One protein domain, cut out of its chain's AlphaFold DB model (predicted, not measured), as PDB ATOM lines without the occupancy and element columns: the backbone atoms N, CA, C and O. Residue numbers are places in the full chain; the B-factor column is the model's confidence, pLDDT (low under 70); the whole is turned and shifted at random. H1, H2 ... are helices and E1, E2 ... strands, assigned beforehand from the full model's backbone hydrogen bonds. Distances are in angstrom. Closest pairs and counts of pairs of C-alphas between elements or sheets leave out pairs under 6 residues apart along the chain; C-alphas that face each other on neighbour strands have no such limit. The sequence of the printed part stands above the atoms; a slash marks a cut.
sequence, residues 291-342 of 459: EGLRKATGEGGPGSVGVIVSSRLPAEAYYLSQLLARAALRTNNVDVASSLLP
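What this domain is: This is residues 291 to 342 of the 459 residues of the protein "Putative anaerobic dehydrogenase" of uncultured Acidilobus sp. CIS (UniProt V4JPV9). Two short parallel strands, E1 and E2, lie side by side, and one longer helix, H2, runs back over one face of the pair in the opposite direction. A second helix, H1, sits off one end, before E1, away from H2 and E2, and the last residues, 337 to 342, trail away past the end of E2. The printed part has 52 residues, with two named helices and two named strands in the order H1, E1, H2, E2; the sheet's order is E1, E2, parallel, and the class is mostly helix. The whole is only just compact, close to loose, with a radius of gyration of the C-alphas of 11.7 A, and the C-alphas span 32 by 23 by 15 A.

Where its parts are: E1 is residues 307 to 309, 6.5 A from first to last C-alpha, and begins at C-alpha 307 at (133.926, 196.298, 162.444). E2 is residues 334 to 336, 7.3 A long, and ends at C-alpha 336 at (137.954, 200.419, 168.367). H2 is residues 315 to 328, the longest helix at 14 residues and 19.0 A. H1 is residues 291 to 300, 14.1 A long, and begins at C-alpha 291 at (130.463, 187.631, 149.496).

How they stand to each other: E1 and E2 are parallel neighbours, with 23 degrees between their directions. C-alphas 307 and 334 face each other at 4.7 A. Across the pair, N 309 and O 335 are within hydrogen-bond range at 2.9 A, and so are N 335 and O 307 at 2.9 A. E1, H2 and E2 form a strand-helix-strand unit, two parallel neighbour strands with a helix between them along the chain, and its crossover is right-handed. The closest C-alphas of E1 and H2 are those of Val 307 and Ala 325, 6.3 A apart. The closest C-alphas of H2 and E2 are those of Ala 325 and Val 334, 6.2 A apart. H1 is apart from H2 and from E2, with no C-alpha of either within 8 A of it. In H1 and H2 every O i to N i+4 pair is within hydrogen-bond range.

The domain as a whole: The two C-alphas farthest apart are those of Glu 291 and Pro 342, at 34.9 A, the first and last of the printed part. The printed part has no cut. The links E1 to H2 and H2 to E2 are tight, with 5 residues each, and the link H1 to E1 is short, with 6; no link is long. The mean pLDDT of the printed part is 89.9, and the model's confidence is low, under 70, in residues 338 to 342.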
ATOM      1  N   GLU A 291     131.363 188.786 149.484       95.81
ATOM      2  CA  GLU A 291     130.463 187.631 149.496       95.81
ATOM      3  C   GLU A 291     130.197 187.138 150.922       95.81
ATOM      4  O   GLU A 291     129.036 186.986 151.308       95.81
ATOM      5  N   GLY A 292     131.250 186.971 151.729       95.00
ATOM      6  CA  GLY A 292     131.131 186.544 153.122       95.00
ATOM      7  C   GLY A 292     130.291 187.504 153.967       95.00
ATOM      8  O   GLY A 292     129.402 187.064 154.695       95.00
ATOM      9  N   LEU A 293     130.516 188.816 153.822       95.50
ATOM     10  CA  LEU A 293     129.728 189.842 154.507       95.50
ATOM     11  C   LEU A 293     128.262 189.821 154.059       95.50
ATOM     12  O   LEU A 293     127.379 189.807 154.912       95.50
ATOM     13  N   ARG A 294     127.987 189.746 152.746       95.19
ATOM     14  CA  ARG A 294     126.611 189.655 152.224       95.19
ATOM     15  C   ARG A 294     125.882 188.432 152.763       95.19
ATOM     16  O   ARG A 294     124.749 188.566 153.219       95.19
ATOM     17  N   LYS A 295     126.540 187.271 152.763       96.19
ATOM     18  CA  LYS A 295     125.984 186.031 153.308       96.19
ATOM     19  C   LYS A 295     125.638 186.179 154.791       96.19
ATOM     20  O   LYS A 295     124.496 185.939 155.168       96.19
ATOM     21  N   ALA A 296     126.580 186.658 155.606       95.38
ATOM     22  CA  ALA A 296     126.360 186.870 157.036       95.38
ATOM     23  C   ALA A 296     125.193 187.835 157.309       95.38
ATOM     24  O   ALA A 296     124.355 187.565 158.174       95.38
ATOM     25  N   THR A 297     125.096 188.931 156.548       95.00
ATOM     26  CA  THR A 297     123.983 189.883 156.678       95.00
ATOM     27  C   THR A 297     122.651 189.334 156.167       95.00
ATOM     28  O   THR A 297     121.612 189.677 156.720       95.00
ATOM     29  N   GLY A 298     122.656 188.486 155.133       94.94
ATOM     30  CA  GLY A 298     121.445 187.865 154.594       94.94
ATOM     31  C   GLY A 298     120.857 186.810 155.532       94.94
ATOM     32  O   GLY A 298     119.642 186.722 155.661       94.94
ATOM     33  N   GLU A 299     121.715 186.047 156.217       95.31
ATOM     34  CA  GLU A 299     121.307 184.987 157.149       95.31
ATOM     35  C   GLU A 299     120.983 185.522 158.555       95.31
ATOM     36  O   GLU A 299     120.010 185.091 159.169       95.31
ATOM     37  N   GLY A 300     121.788 186.455 159.077       93.94
ATOM     38  CA  GLY A 300     121.702 186.936 160.465       93.94
ATOM     39  C   GLY A 300     121.286 188.401 160.628       93.94
ATOM     40  O   GLY A 300     121.300 188.920 161.745       93.94
ATOM     41  N   GLY A 301     120.945 189.087 159.534       94.75
ATOM     42  CA  GLY A 301     120.661 190.522 159.526       94.75
ATOM     43  C   GLY A 301     121.904 191.398 159.761       94.75
ATOM     44  O   GLY A 301     123.004 190.894 159.972       94.75
ATOM     45  N   PRO A 302     121.763 192.735 159.773       93.81
ATOM     46  CA  PRO A 302     122.893 193.649 159.980       93.81
ATOM     47  C   PRO A 302     123.617 193.482 161.327       93.81
ATOM     48  O   PRO A 302     124.803 193.777 161.446       93.81
ATOM     49  N   GLY A 303     122.921 192.991 162.354       94.88
ATOM     50  CA  GLY A 303     123.502 192.760 163.679       94.88
ATOM     51  C   GLY A 303     124.510 191.605 163.741       94.88
ATOM     52  O   GLY A 303     125.212 191.493 164.742       94.88
ATOM     53  N   SER A 304     124.606 190.763 162.703       95.75
ATOM     54  CA  SER A 304     125.526 189.614 162.657       95.75
ATOM     55  C   SER A 304     126.961 189.979 162.268       95.75
ATOM     56  O   SER A 304     127.873 189.166 162.425       95.75
ATOM     57  N   VAL A 305     127.174 191.196 161.762       96.06
ATOM     58  CA  VAL A 305     128.483 191.703 161.344       96.06
ATOM     59  C   VAL A 305     128.933 192.841 162.250       96.06
ATOM     60  O   VAL A 305     128.115 193.556 162.838       96.06
ATOM     61  N   GLY A 306     130.248 193.022 162.354       93.75
ATOM     62  CA  GLY A 306     130.848 194.120 163.095       93.75
ATOM     63  C   GLY A 306     132.223 194.501 162.562       93.75
ATOM     64  O   GLY A 306     132.873 193.722 161.864       93.75
ATOM     65  N   VAL A 307     132.650 195.720 162.878       93.56
ATOM     66  CA  VAL A 307     133.926 196.298 162.444       93.56
ATOM     67  C   VAL A 307     134.724 196.711 163.675       93.56
ATOM     68  O   VAL A 307     134.243 197.501 164.483       93.56
ATOM     69  N   ILE A 308     135.949 196.201 163.811       91.88
ATOM     70  CA  ILE A 308     136.881 196.602 164.872       91.88
ATOM     71  C   ILE A 308     138.060 197.329 164.234       91.88
ATOM     72  O   ILE A 308     138.764 196.770 163.392       91.88
ATOM     73  N   VAL A 309     138.280 198.574 164.644       90.69
ATOM     74  CA  VAL A 309     139.320 199.452 164.100       90.69
ATOM     75  C   VAL A 309     140.519 199.486 165.042       90.69
ATOM     76  O   VAL A 309     140.374 199.543 166.262       90.69
ATOM     77  N   SER A 310     141.731 199.459 164.491       87.56
ATOM     78  CA  SER A 310     142.949 199.621 165.290       87.56
ATOM     79  C   SER A 310     143.089 201.059 165.786       87.56
ATOM     80  O   SER A 310     142.965 201.999 165.001       87.56
ATOM     81  N   SER A 311     143.454 201.221 167.061       83.31
ATOM     82  CA  SER A 311     143.688 202.534 167.675       83.31
ATOM     83  C   SER A 311     144.901 203.291 167.101       83.31
ATOM     84  O   SER A 311     145.125 204.456 167.422       83.31
ATOM     85  N   ARG A 312     145.707 202.628 166.259       84.75
ATOM     86  CA  ARG A 312     146.925 203.179 165.638       84.75
ATOM     87  C   ARG A 312     146.697 203.788 164.254       84.75
ATOM     88  O   ARG A 312     147.637 204.321 163.674       84.75
ATOM     89  N   LEU A 313     145.497 203.638 163.697       88.50
ATOM     90  CA  LEU A 313     145.157 204.173 162.381       88.50
ATOM     91  C   LEU A 313     144.796 205.665 162.465       88.50
ATOM     92  O   LEU A 313     144.483 206.151 163.554       88.50
ATOM     93  N   PRO A 314     144.854 206.408 161.346       90.38
ATOM     94  CA  PRO A 314     144.532 207.831 161.338       90.38
ATOM     95  C   PRO A 314     143.013 208.075 161.395       90.38
ATOM     96  O   PRO A 314     142.216 207.158 161.181       90.38
ATOM     97  N   ALA A 315     142.610 209.320 161.673       89.62
ATOM     98  CA  ALA A 315     141.208 209.735 161.842       89.62
ATOM     99  C   ALA A 315     140.318 209.340 160.646       89.62
ATOM    100  O   ALA A 315     139.185 208.886 160.816       89.62
ATOM    101  N   GLU A 316     140.860 209.440 159.437       95.12
ATOM    102  CA  GLU A 316     140.222 209.081 158.174       95.12
ATOM    103  C   GLU A 316     139.839 207.600 158.138       95.12
ATOM    104  O   GLU A 316     138.757 207.251 157.669       95.12
ATOM    105  N   ALA A 317     140.676 206.716 158.687       93.62
ATOM    106  CA  ALA A 317     140.368 205.293 158.757       93.62
ATOM    107  C   ALA A 317     139.198 205.009 159.711       93.62
ATOM    108  O   ALA A 317     138.360 204.156 159.407       93.62
ATOM    109  N   TYR A 318     139.088 205.737 160.830       92.00
ATOM    110  CA  TYR A 318     137.913 205.632 161.708       92.00
ATOM    111  C   TYR A 318     136.651 206.096 160.991       92.00
ATOM    112  O   TYR A 318     135.632 205.410 161.053       92.00
ATOM    113  N   TYR A 319     136.723 207.219 160.276       95.00
ATOM    114  CA  TYR A 319     135.601 207.727 159.495       95.00
ATOM    115  C   TYR A 319     135.145 206.714 158.432       95.00
ATOM    116  O   TYR A 319     133.968 206.352 158.381       95.00
ATOM    117  N   LEU A 320     136.078 206.172 157.645       96.56
ATOM    118  CA  LEU A 320     135.782 205.151 156.635       96.56
ATOM    119  C   LEU A 320     135.218 203.864 157.251       96.56
ATOM    120  O   LEU A 320     134.300 203.268 156.690       96.56
ATOM    121  N   SER A 321     135.700 203.454 158.424       95.00
ATOM    122  CA  SER A 321     135.168 202.283 159.137       95.00
ATOM    123  C   SER A 321     133.729 202.497 159.609       95.00
ATOM    124  O   SER A 321     132.907 201.588 159.511       95.00
ATOM    125  N   GLN A 322     133.398 203.707 160.075       95.19
ATOM    126  CA  GLN A 322     132.025 204.081 160.428       95.19
ATOM    127  C   GLN A 322     131.118 204.069 159.192       95.19
ATOM    128  O   GLN A 322     130.000 203.563 159.269       95.19
ATOM    129  N   LEU A 323     131.596 204.571 158.047       96.75
ATOM    130  CA  LEU A 323     130.856 204.508 156.782       96.75
ATOM    131  C   LEU A 323     130.622 203.061 156.336       96.75
ATOM    132  O   LEU A 323     129.492 202.698 156.007       96.75
ATOM    133  N   LEU A 324     131.654 202.218 156.379       95.25
ATOM    134  CA  LEU A 324     131.536 200.800 156.049       95.25
ATOM    135  C   LEU A 324     130.492 200.112 156.940       95.25
ATOM    136  O   LEU A 324     129.584 199.457 156.436       95.25
ATOM    137  N   ALA A 325     130.574 200.299 158.257       95.81
ATOM    138  CA  ALA A 325     129.648 199.672 159.193       95.81
ATOM    139  C   ALA A 325     128.211 200.201 159.043       95.81
ATOM    140  O   ALA A 325     127.275 199.431 158.824       95.81
ATOM    141  N   ARG A 326     128.020 201.521 159.126       96.56
ATOM    142  CA  ARG A 326     126.683 202.122 159.239       96.56
ATOM    143  C   ARG A 326     126.000 202.324 157.894       96.56
ATOM    144  O   ARG A 326     124.801 202.082 157.778       96.56
ATOM    145  N   ALA A 327     126.738 202.777 156.881       95.94
ATOM    146  CA  ALA A 327     126.156 203.078 155.577       95.94
ATOM    147  C   ALA A 327     126.062 201.825 154.699       95.94
ATOM    148  O   ALA A 327     125.000 201.575 154.128       95.94
ATOM    149  N   ALA A 328     127.134 201.029 154.622       93.75
ATOM    150  CA  ALA A 328     127.165 199.853 153.752       93.75
ATOM    151  C   ALA A 328     126.570 198.604 154.422       93.75
ATOM    152  O   ALA A 328     125.665 197.988 153.864       93.75
ATOM    153  N   LEU A 329     127.028 198.249 155.627       94.69
ATOM    154  CA  LEU A 329     126.587 197.033 156.331       94.69
ATOM    155  C   LEU A 329     125.312 197.224 157.166       94.69
ATOM    156  O   LEU A 329     124.757 196.246 157.659       94.69
ATOM    157  N   ARG A 330     124.839 198.470 157.318       95.62
ATOM    158  CA  ARG A 330     123.643 198.840 158.101       95.62
ATOM    159  C   ARG A 330     123.701 198.404 159.567       95.62
ATOM    160  O   ARG A 330     122.666 198.163 160.184       95.62
ATOM    161  N   THR A 331     124.901 198.338 160.138       95.75
ATOM    162  CA  THR A 331     125.127 197.965 161.534       95.75
ATOM    163  C   THR A 331     125.699 199.124 162.342       95.75
ATOM    164  O   THR A 331     126.462 199.942 161.833       95.75
ATOM    165  N   ASN A 332     125.354 199.175 163.628       95.00
ATOM    166  CA  ASN A 332     126.020 200.047 164.599       95.00
ATOM    167  C   ASN A 332     127.123 199.310 165.377       95.00
ATOM    168  O   ASN A 332     127.740 199.913 166.250       95.00
ATOM    169  N   ASN A 333     127.391 198.042 165.042       94.06
ATOM    170  CA  ASN A 333     128.463 197.238 165.627       94.06
ATOM    171  C   ASN A 333     129.821 197.673 165.059       94.06
ATOM    172  O   ASN A 333     130.451 196.970 164.269       94.06
ATOM    173  N   VAL A 334     130.261 198.870 165.420       91.62
ATOM    174  CA  VAL A 334     131.574 199.398 165.063       91.62
ATOM    175  C   VAL A 334     132.252 199.902 166.316       91.62
ATOM    176  O   VAL A 334     131.680 200.701 167.054       91.62
ATOM    177  N   ASP A 335     133.468 199.429 166.542       88.88
ATOM    178  CA  ASP A 335     134.226 199.757 167.739       88.88
ATOM    179  C   ASP A 335     135.728 199.849 167.441       88.88
ATOM    180  O   ASP A 335     136.198 199.532 166.345       88.88
ATOM    181  N   VAL A 336     136.497 200.318 168.415       84.44
ATOM    182  CA  VAL A 336     137.954 200.419 168.367       84.44
ATOM    183  C   VAL A 336     138.569 199.394 169.312       84.44
ATOM    184  O   VAL A 336     138.060 199.150 170.396       84.44
ATOM    185  N   ALA A 337     139.726 198.835 168.960       74.88
ATOM    186  CA  ALA A 337     140.437 197.866 169.799       74.88
ATOM    187  C   ALA A 337     140.791 198.386 171.218       74.88
ATOM    188  O   ALA A 337     141.137 197.600 172.096       74.88
ATOM    189  N   SER A 338     140.717 199.702 171.456       68.75
ATOM    190  CA  SER A 338     140.932 200.334 172.762       68.75
ATOM    191  C   SER A 338     139.679 200.437 173.642       68.75
ATOM    192  O   SER A 338     139.793 200.943 174.756       68.75
ATOM    193  N   SER A 339     138.506 199.965 173.203       58.25
ATOM    194  CA  SER A 339     137.262 199.969 173.999       58.25
ATOM    195  C   SER A 339     137.263 198.993 175.183       58.25
ATOM    196  O   SER A 339     136.337 198.983 175.986       58.25
ATOM    197  N   LEU A 340     138.347 198.227 175.356       58.53
ATOM    198  CA  LEU A 340     138.660 197.506 176.595       58.53
ATOM    199  C   LEU A 340     138.970 198.451 177.777       58.53
ATOM    200  O   LEU A 340     139.107 197.990 178.909       58.53
ATOM    201  N   LEU A 341     139.104 199.760 177.526       60.12
ATOM    202  CA  LEU A 341     139.172 200.803 178.549       60.12
ATOM    203  C   LEU A 341     137.750 201.242 178.967       60.12
ATOM    204  O   LEU A 341     136.845 201.208 178.136       60.12
ATOM    205  N   PRO A 342     137.529 201.666 180.229       56.81
ATOM    206  CA  PRO A 342     136.201 202.035 180.730       56.81
ATOM    207  C   PRO A 342     135.487 203.072 179.853       56.81
ATOM    208  O   PRO A 342     136.125 203.976 179.311       56.81
TER     209      PRO A 342